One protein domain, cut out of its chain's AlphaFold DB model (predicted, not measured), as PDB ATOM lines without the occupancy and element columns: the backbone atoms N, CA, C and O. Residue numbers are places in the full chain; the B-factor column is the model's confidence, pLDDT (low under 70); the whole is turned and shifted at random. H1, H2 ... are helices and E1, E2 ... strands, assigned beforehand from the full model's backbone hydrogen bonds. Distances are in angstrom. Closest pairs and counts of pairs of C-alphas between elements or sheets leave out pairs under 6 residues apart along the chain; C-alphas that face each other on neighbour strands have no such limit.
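AT A GLANCE: This is residues 3 to 67 of the 67 residues of an uncharacterized protein of Streptomyces sp. CB03238 (UniProt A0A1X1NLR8). A small strand hairpin, E1 and E2, leads into helix H1, which meets the long helix H2 near their linked ends in an open V. Residues 45 to 67, of which 45 to 66 belong to H2, stick out and make the length. The printed part has 65 residues with two named strands and two named helices, which follow along the chain as E1, E2, H1, H2; the two strands are antiparallel and the class is mostly helix. It is loose, with a radius of gyration of the C-alphas of 15.4 A, and spans 46 by 27 by 26 A.

IN THESE COORDINATES: E1 is residues 3 to 5, from C-alpha 3 at (5.901, -8.277, 5.551), and E2 residues 11 to 14. H1, residues 17 to 33, is 24.5 A long. H2, residues 38 to 66, is 42.1 A long and ends at C-alpha 66 at (11.334, -33.492, -22.925).

HOW THE PARTS SIT: In the hairpin E1 and E2, N 4 and O 12 are 2.8 A apart, within hydrogen-bond range. Residues 27 to 31 of H1 alone touch residues 39 to 43 of H2, the closest C-alphas being Val 31 and Ala 40, 4.8 A. The helices run opposite ways at a steep tilt of 56 degrees. E1 and E2 are apart from H2. In H1 and H2 every O i to N i+4 pair is within hydrogen-bond range.

THE WHOLE: The two farthest C-alphas, of Lys 33 and Ala 67, are 46.8 A apart. The printed part has no cut, and its three links are tight. Residue 67 alone has a pLDDT under 70.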
ATOM      1  N   PHE A   3       5.328  -8.791   6.795       89.56
ATOM      2  CA  PHE A   3       5.901  -8.277   5.551       89.56
ATOM      3  C   PHE A   3       7.416  -8.449   5.558       89.56
ATOM      4  O   PHE A   3       8.064  -8.313   6.598       89.56
ATOM      5  N   THR A   4       7.980  -8.792   4.407       93.62
ATOM      6  CA  THR A   4       9.424  -8.913   4.191       93.62
ATOM      7  C   THR A   4       9.783  -8.163   2.921       93.62
ATOM      8  O   THR A   4       9.233  -8.456   1.864       93.62
ATOM      9  N   ALA A   5      10.694  -7.198   3.022       92.56
ATOM     10  CA  ALA A   5      11.184  -6.474   1.858       92.56
ATOM     11  C   ALA A   5      12.018  -7.400   0.962       92.56
ATOM     12  O   ALA A   5      12.811  -8.210   1.455       92.56
ATOM     13  N   THR A   6      11.854  -7.276  -0.350       88.25
ATOM     14  CA  THR A   6      12.663  -7.986  -1.340       88.25
ATOM     15  C   THR A   6      13.879  -7.147  -1.753       88.25
ATOM     16  O   THR A   6      13.858  -5.919  -1.626       88.25
ATOM     17  N   PRO A   7      14.973  -7.771  -2.238       86.62
ATOM     18  CA  PRO A   7      16.196  -7.051  -2.617       86.62
ATOM     19  C   PRO A   7      16.017  -5.989  -3.715       86.62
ATOM     20  O   PRO A   7      16.839  -5.086  -3.831       86.62
ATOM     21  N   ASP A   8      14.957  -6.093  -4.513       88.12
ATOM     22  CA  ASP A   8      14.565  -5.154  -5.569       88.12
ATOM     23  C   ASP A   8      13.641  -4.021  -5.076       88.12
ATOM     24  O   ASP A   8      13.171  -3.216  -5.876       88.12
ATOM     25  N   GLY A   9      13.408  -3.919  -3.762       84.00
ATOM     26  CA  GLY A   9      12.597  -2.863  -3.151       84.00
ATOM     27  C   GLY A   9      11.093  -3.143  -3.127       84.00
ATOM     28  O   GLY A   9      10.324  -2.255  -2.763       84.00
ATOM     29  N   GLY A  10      10.669  -4.352  -3.499       85.94
ATOM     30  CA  GLY A  10       9.304  -4.831  -3.297       85.94
ATOM     31  C   GLY A  10       9.041  -5.331  -1.872       85.94
ATOM     32  O   GLY A  10       9.909  -5.303  -0.996       85.94
ATOM     33  N   GLU A  11       7.826  -5.825  -1.638       88.75
ATOM     34  CA  GLU A  11       7.423  -6.446  -0.376       88.75
ATOM     35  C   GLU A  11       6.689  -7.769  -0.627       88.75
ATOM     36  O   GLU A  11       5.802  -7.863  -1.474       88.75
ATOM     37  N   ILE A  12       7.036  -8.793   0.152       87.62
ATOM     38  CA  ILE A  12       6.320 -10.068   0.225       87.62
ATOM     39  C   ILE A  12       5.544 -10.107   1.539       87.62
ATOM     40  O   ILE A  12       6.122  -9.973   2.620       87.62
ATOM     41  N   ALA A  13       4.239 -10.352   1.447       89.44
ATOM     42  CA  ALA A  13       3.391 -10.612   2.602       89.44
ATOM     43  C   ALA A  13       3.293 -12.123   2.860       89.44
ATOM     44  O   ALA A  13       2.758 -12.876   2.049       89.44
ATOM     45  N   VAL A  14       3.776 -12.565   4.018       91.00
ATOM     46  CA  VAL A  14       3.605 -13.928   4.526       91.00
ATOM     47  C   VAL A  14       2.389 -13.949   5.451       91.00
ATOM     48  O   VAL A  14       2.311 -13.199   6.431       91.00
ATOM     49  N   MET A  15       1.410 -14.794   5.147       93.88
ATOM     50  CA  MET A  15       0.163 -14.900   5.909       93.88
ATOM     51  C   MET A  15      -0.354 -16.340   5.954       93.88
ATOM     52  O   MET A  15       0.106 -17.188   5.187       93.88
ATOM     53  N   ASP A  16      -1.290 -16.614   6.868       95.56
ATOM     54  CA  ASP A  16      -1.978 -17.909   6.909       95.56
ATOM     55  C   ASP A  16      -2.768 -18.117   5.611       95.56
ATOM     56  O   ASP A  16      -3.335 -17.174   5.055       95.56
ATOM     57  N   ALA A  17      -2.844 -19.360   5.134       93.56
ATOM     58  CA  ALA A  17      -3.529 -19.667   3.881       93.56
ATOM     59  C   ALA A  17      -5.008 -19.234   3.893       93.56
ATOM     60  O   ALA A  17      -5.529 -18.799   2.868       93.56
ATOM     61  N   ARG A  18      -5.690 -19.294   5.046       94.50
ATOM     62  CA  ARG A  18      -7.082 -18.829   5.155       94.50
ATOM     63  C   ARG A  18      -7.175 -17.313   5.062       94.50
ATOM     64  O   ARG A  18      -8.092 -16.812   4.423       94.50
ATOM     65  N   GLU A  19      -6.231 -16.593   5.666       92.88
ATOM     66  CA  GLU A  19      -6.152 -15.133   5.549       92.88
ATOM     67  C   GLU A  19      -5.918 -14.715   4.090       92.88
ATOM     68  O   GLU A  19      -6.588 -13.804   3.603       92.88
ATOM     69  N   ALA A  20      -5.043 -15.430   3.373       90.94
ATOM     70  CA  ALA A  20      -4.780 -15.189   1.955       90.94
ATOM     71  C   ALA A  20      -6.035 -15.365   1.089       90.94
ATOM     72  O   ALA A  20      -6.345 -14.491   0.284       90.94
ATOM     73  N   LEU A  21      -6.793 -16.446   1.298       92.75
ATOM     74  CA  LEU A  21      -8.031 -16.707   0.552       92.75
ATOM     75  C   LEU A  21      -9.106 -15.642   0.812       92.75
ATOM     76  O   LEU A  21      -9.825 -15.238  -0.103       92.75
ATOM     77  N   VAL A  22      -9.217 -15.159   2.053       95.25
ATOM     78  CA  VAL A  22     -10.140 -14.062   2.384       95.25
ATOM     79  C   VAL A  22      -9.731 -12.776   1.665       95.25
ATOM     80  O   VAL A  22     -10.589 -12.096   1.099       95.25
ATOM     81  N   LEU A  23      -8.435 -12.453   1.660       91.75
ATOM     82  CA  LEU A  23      -7.910 -11.277   0.971       91.75
ATOM     83  C   LEU A  23      -8.132 -11.359  -0.545       91.75
ATOM     84  O   LEU A  23      -8.600 -10.391  -1.142       91.75
ATOM     85  N   GLU A  24      -7.860 -12.513  -1.154       91.88
ATOM     86  CA  GLU A  24      -8.099 -12.767  -2.578       91.88
ATOM     87  C   GLU A  24      -9.579 -12.581  -2.942       91.88
ATOM     88  O   GLU A  24      -9.906 -11.885  -3.909       91.88
ATOM     89  N   GLY A  25     -10.486 -13.146  -2.140       94.62
ATOM     90  CA  GLY A  25     -11.926 -13.002  -2.346       94.62
ATOM     91  C   GLY A  25     -12.390 -11.548  -2.229       94.62
ATOM     92  O   GLY A  25     -13.168 -11.071  -3.059       94.62
ATOM     93  N   ALA A  26     -11.882 -10.817  -1.233       95.19
ATOM     94  CA  ALA A  26     -12.189  -9.401  -1.046       95.19
ATOM     95  C   ALA A  26     -11.668  -8.541  -2.208       95.19
ATOM     96  O   ALA A  26     -12.398  -7.681  -2.706       95.19
ATOM     97  N   LEU A  27     -10.441  -8.799  -2.672       94.00
ATOM     98  CA  LEU A  27      -9.835  -8.086  -3.794       94.00
ATOM     99  C   LEU A  27     -10.581  -8.366  -5.103       94.00
ATOM    100  O   LEU A  27     -10.914  -7.432  -5.829       94.00
ATOM    101  N   SER A  28     -10.934  -9.627  -5.358       94.94
ATOM    102  CA  SER A  28     -11.743 -10.028  -6.514       94.94
ATOM    103  C   SER A  28     -13.095  -9.311  -6.531       94.94
ATOM    104  O   SER A  28     -13.500  -8.745  -7.547       94.94
ATOM    105  N   LEU A  29     -13.781  -9.258  -5.384       97.31
ATOM    106  CA  LEU A  29     -15.046  -8.533  -5.257       97.31
ATOM    107  C   LEU A  29     -14.872  -7.020  -5.456       97.31
ATOM    108  O   LEU A  29     -15.748  -6.380  -6.040       97.31
ATOM    109  N   TYR A  30     -13.772  -6.445  -4.966       96.38
ATOM    110  CA  TYR A  30     -13.463  -5.027  -5.140       96.38
ATOM    111  C   TYR A  30     -13.251  -4.679  -6.616       96.38
ATOM    112  O   TYR A  30     -13.880  -3.744  -7.109       96.38
ATOM    113  N   VAL A  31     -12.442  -5.469  -7.332       97.44
ATOM    114  CA  VAL A  31     -12.198  -5.312  -8.776       97.44
ATOM    115  C   VAL A  31     -13.511  -5.344  -9.555       97.44
ATOM    116  O   VAL A  31     -13.757  -4.464 -10.375       97.44
ATOM    117  N   LEU A  32     -14.399  -6.297  -9.254       97.12
ATOM    118  CA  LEU A  32     -15.701  -6.406  -9.924       97.12
ATOM    119  C   LEU A  32     -16.610  -5.192  -9.684       97.12
ATOM    120  O   LEU A  32     -17.388  -4.823 -10.560       97.12
ATOM    121  N   LYS A  33     -16.540  -4.580  -8.497       97.94
ATOM    122  CA  LYS A  33     -17.364  -3.413  -8.140       97.94
ATOM    123  C   LYS A  33     -16.781  -2.090  -8.630       97.94
ATOM    124  O   LYS A  33     -17.535  -1.143  -8.843       97.94
ATOM    125  N   HIS A  34     -15.461  -2.014  -8.775       97.38
ATOM    126  CA  HIS A  34     -14.730  -0.787  -9.079       97.38
ATOM    127  C   HIS A  34     -13.676  -1.020 -10.176       97.38
ATOM    128  O   HIS A  34     -12.489  -0.782  -9.934       97.38
ATOM    129  N   PRO A  35     -14.086  -1.471 -11.377       94.81
ATOM    130  CA  PRO A  35     -13.159  -1.933 -12.412       94.81
ATOM    131  C   PRO A  35     -12.204  -0.838 -12.903       94.81
ATOM    132  O   PRO A  35     -11.054  -1.125 -13.215       94.81
ATOM    133  N   ASP A  36     -12.652   0.418 -12.897       96.00
ATOM    134  CA  ASP A  36     -11.866   1.559 -13.382       96.00
ATOM    135  C   ASP A  36     -11.001   2.207 -12.287       96.00
ATOM    136  O   ASP A  36     -10.347   3.226 -12.517       96.00
ATOM    137  N   SER A  37     -11.010   1.664 -11.066       97.38
ATOM    138  CA  SER A  37     -10.157   2.178  -9.995       97.38
ATOM    139  C   SER A  37      -8.694   1.808 -10.241       97.38
ATOM    140  O   SER A  37      -8.391   0.692 -10.659       97.38
ATOM    141  N   ASN A  38      -7.767   2.712  -9.905       96.69
ATOM    142  CA  ASN A  38      -6.328   2.431 -10.013       96.69
ATOM    143  C   ASN A  38      -5.943   1.149  -9.259       96.69
ATOM    144  O   ASN A  38      -5.192   0.336  -9.779       96.69
ATOM    145  N   VAL A  39      -6.541   0.916  -8.086       93.25
ATOM    146  CA  VAL A  39      -6.323  -0.304  -7.292       93.25
ATOM    147  C   VAL A  39      -6.748  -1.561  -8.053       93.25
ATOM    148  O   VAL A  39      -6.039  -2.562  -8.012       93.25
ATOM    149  N   ALA A  40      -7.880  -1.530  -8.763       94.56
ATOM    150  CA  ALA A  40      -8.318  -2.669  -9.566       94.56
ATOM    151  C   ALA A  40      -7.391  -2.919 -10.763       94.56
ATOM    152  O   ALA A  40      -7.035  -4.065 -11.036       94.56
ATOM    153  N   ILE A  41      -6.955  -1.853 -11.436       94.50
ATOM    154  CA  ILE A  41      -6.010  -1.934 -12.556       94.50
ATOM    155  C   ILE A  41      -4.671  -2.516 -12.088       94.50
ATOM    156  O   ILE A  41      -4.141  -3.427 -12.727       94.50
ATOM    157  N   ASP A  42      -4.144  -2.032 -10.966       93.75
ATOM    158  CA  ASP A  42      -2.878  -2.500 -10.402       93.75
ATOM    159  C   ASP A  42      -2.974  -3.962  -9.949       93.75
ATOM    160  O   ASP A  42      -2.080  -4.756 -10.243       93.75
ATOM    161  N   ALA A  43      -4.089  -4.355  -9.323       91.88
ATOM    162  CA  ALA A  43      -4.347  -5.742  -8.944       91.88
ATOM    163  C   ALA A  43      -4.385  -6.684 -10.161       91.88
ATOM    164  O   ALA A  43      -3.759  -7.744 -10.143       91.88
ATOM    165  N   LEU A  44      -5.077  -6.290 -11.234       92.44
ATOM    166  CA  LEU A  44      -5.148  -7.075 -12.470       92.44
ATOM    167  C   LEU A  44      -3.785  -7.177 -13.163       92.44
ATOM    168  O   LEU A  44      -3.423  -8.252 -13.639       92.44
ATOM    169  N   ARG A  45      -3.002  -6.092 -13.184       93.81
ATOM    170  CA  ARG A  45      -1.631  -6.110 -13.718       93.81
ATOM    171  C   ARG A  45      -0.731  -7.045 -12.924       93.81
ATOM    172  O   ARG A  45      -0.066  -7.882 -13.525       93.81
ATOM    173  N   ALA A  46      -0.754  -6.952 -11.595       90.00
ATOM    174  CA  ALA A  46       0.028  -7.830 -10.732       90.00
ATOM    175  C   ALA A  46      -0.341  -9.308 -10.947       90.00
ATOM    176  O   ALA A  46       0.545 -10.155 -11.072       90.00
ATOM    177  N   ALA A  47      -1.639  -9.614 -11.064       89.25
ATOM    178  CA  ALA A  47      -2.114 -10.960 -11.369       89.25
ATOM    179  C   ALA A  47      -1.656 -11.449 -12.758       89.25
ATOM    180  O   ALA A  47      -1.211 -12.591 -12.876       89.25
ATOM    181  N   SER A  48      -1.700 -10.591 -13.787       91.62
ATOM    182  CA  SER A  48      -1.208 -10.914 -15.138       91.62
ATOM    183  C   SER A  48       0.280 -11.250 -15.124       91.62
ATOM    184  O   SER A  48       0.664 -12.334 -15.556       91.62
ATOM    185  N   THR A  49       1.109 -10.384 -14.533       91.25
ATOM    186  CA  THR A  49       2.560 -10.602 -14.431       91.25
ATOM    187  C   THR A  49       2.890 -11.881 -13.658       91.25
ATOM    188  O   THR A  49       3.771 -12.644 -14.055       91.25
ATOM    189  N   ALA A  50       2.164 -12.164 -12.572       87.38
ATOM    190  CA  ALA A  50       2.340 -13.405 -11.825       87.38
ATOM    191  C   ALA A  50       1.977 -14.645 -12.664       87.38
ATOM    192  O   ALA A  50       2.661 -15.671 -12.566       87.38
ATOM    193  N   ASN A  51       0.931 -14.559 -13.492       89.62
ATOM    194  CA  ASN A  51       0.524 -15.648 -14.372       89.62
ATOM    195  C   ASN A  51       1.513 -15.870 -15.527       89.62
ATOM    196  O   ASN A  51       1.899 -17.011 -15.761       89.62
ATOM    197  N   GLU A  52       1.997 -14.806 -16.168       93.25
ATOM    198  CA  GLU A  52       3.047 -14.872 -17.197       93.25
ATOM    199  C   GLU A  52       4.321 -15.527 -16.644       93.25
ATOM    200  O   GLU A  52       4.858 -16.470 -17.225       93.25
ATOM    201  N   ALA A  53       4.765 -15.112 -15.452       90.62
ATOM    202  CA  ALA A  53       5.922 -15.718 -14.799       90.62
ATOM    203  C   ALA A  53       5.689 -17.199 -14.437       90.62
ATOM    204  O   ALA A  53       6.630 -17.994 -14.414       90.62
ATOM    205  N   ARG A  54       4.447 -17.589 -14.116       89.19
ATOM    206  CA  ARG A  54       4.076 -18.991 -13.872       89.19
ATOM    207  C   ARG A  54       4.123 -19.809 -15.161       89.19
ATOM    208  O   ARG A  54       4.622 -20.930 -15.118       89.19
ATOM    209  N   GLU A  55       3.612 -19.267 -16.259       93.06
ATOM    210  CA  GLU A  55       3.623 -19.912 -17.575       93.06
ATOM    211  C   GLU A  55       5.050 -20.134 -18.072       93.06
ATOM    212  O   GLU A  55       5.389 -21.271 -18.389       93.06
ATOM    213  N   ALA A  56       5.918 -19.120 -17.984       93.69
ATOM    214  CA  ALA A  56       7.331 -19.252 -18.345       93.69
ATOM    215  C   ALA A  56       8.029 -20.385 -17.567       93.69
ATOM    216  O   ALA A  56       8.676 -21.251 -18.150       93.69
ATOM    217  N   ARG A  57       7.819 -20.463 -16.243       92.00
ATOM    218  CA  ARG A  57       8.370 -21.560 -15.421       92.00
ATOM    219  C   ARG A  57       7.821 -22.937 -15.807       92.00
ATOM    220  O   ARG A  57       8.523 -23.935 -15.641       92.00
ATOM    221  N   MET A  58       6.562 -23.015 -16.240       92.88
ATOM    222  CA  MET A  58       5.955 -24.269 -16.697       92.88
ATOM    223  C   MET A  58       6.521 -24.707 -18.048       92.88
ATOM    224  O   MET A  58       6.807 -25.891 -18.210       92.88
ATOM    225  N   GLU A  59       6.720 -23.773 -18.975       93.06
ATOM    226  CA  GLU A  59       7.344 -24.027 -20.276       93.06
ATOM    227  C   GLU A  59       8.781 -24.536 -20.106       93.06
ATOM    228  O   GLU A  59       9.095 -25.638 -20.552       93.06
ATOM    229  N   GLU A  60       9.606 -23.844 -19.312       93.19
ATOM    230  CA  GLU A  60      10.972 -24.283 -18.984       93.19
ATOM    231  C   GLU A  60      11.017 -25.679 -18.332       93.19
ATOM    232  O   GLU A  60      11.961 -26.453 -18.518       93.19
ATOM    233  N   ALA A  61      10.025 -26.005 -17.498       92.44
ATOM    234  CA  ALA A  61       9.927 -27.320 -16.874       92.44
ATOM    235  C   ALA A  61       9.528 -28.406 -17.885       92.44
ATOM    236  O   ALA A  61      10.053 -29.519 -17.811       92.44
ATOM    237  N   ALA A  62       8.634 -28.088 -18.822       91.06
ATOM    238  CA  ALA A  62       8.220 -28.993 -19.888       91.06
ATOM    239  C   ALA A  62       9.366 -29.274 -20.873       91.06
ATOM    240  O   ALA A  62       9.586 -30.432 -21.232       91.06
ATOM    241  N   GLU A  63      10.139 -28.250 -21.245       92.50
ATOM    242  CA  GLU A  63      11.339 -28.395 -22.079       92.50
ATOM    243  C   GLU A  63      12.379 -29.304 -21.413       92.50
ATOM    244  O   GLU A  63      12.851 -30.255 -22.032       92.50
ATOM    245  N   ARG A  64      12.668 -29.089 -20.120       89.56
ATOM    246  CA  ARG A  64      13.583 -29.952 -19.349       89.56
ATOM    247  C   ARG A  64      13.107 -31.395 -19.212       89.56
ATOM    248  O   ARG A  64      13.942 -32.279 -19.087       89.56
ATOM    249  N   ALA A  65      11.799 -31.635 -19.175       87.81
ATOM    250  CA  ALA A  65      11.242 -32.986 -19.094       87.81
ATOM    251  C   ALA A  65      11.231 -33.715 -20.450       87.81
ATOM    252  O   ALA A  65      11.064 -34.933 -20.480       87.81
ATOM    253  N   SER A  66      11.378 -32.973 -21.552       80.81
ATOM    254  CA  SER A  66      11.334 -33.492 -22.925       80.81
ATOM    255  C   SER A  66      12.722 -33.672 -23.559       80.81
ATOM    256  O   SER A  66      12.803 -34.187 -24.676       80.81
ATOM    257  N   ALA A  67      13.788 -33.247 -22.870       68.12
ATOM    258  CA  ALA A  67      15.197 -33.389 -23.251       68.12
ATOM    259  C   ALA A  67      15.857 -34.580 -22.539       68.12
ATOM    260  O   ALA A  67      16.710 -35.237 -23.177       68.12
TER     261      ALA A  67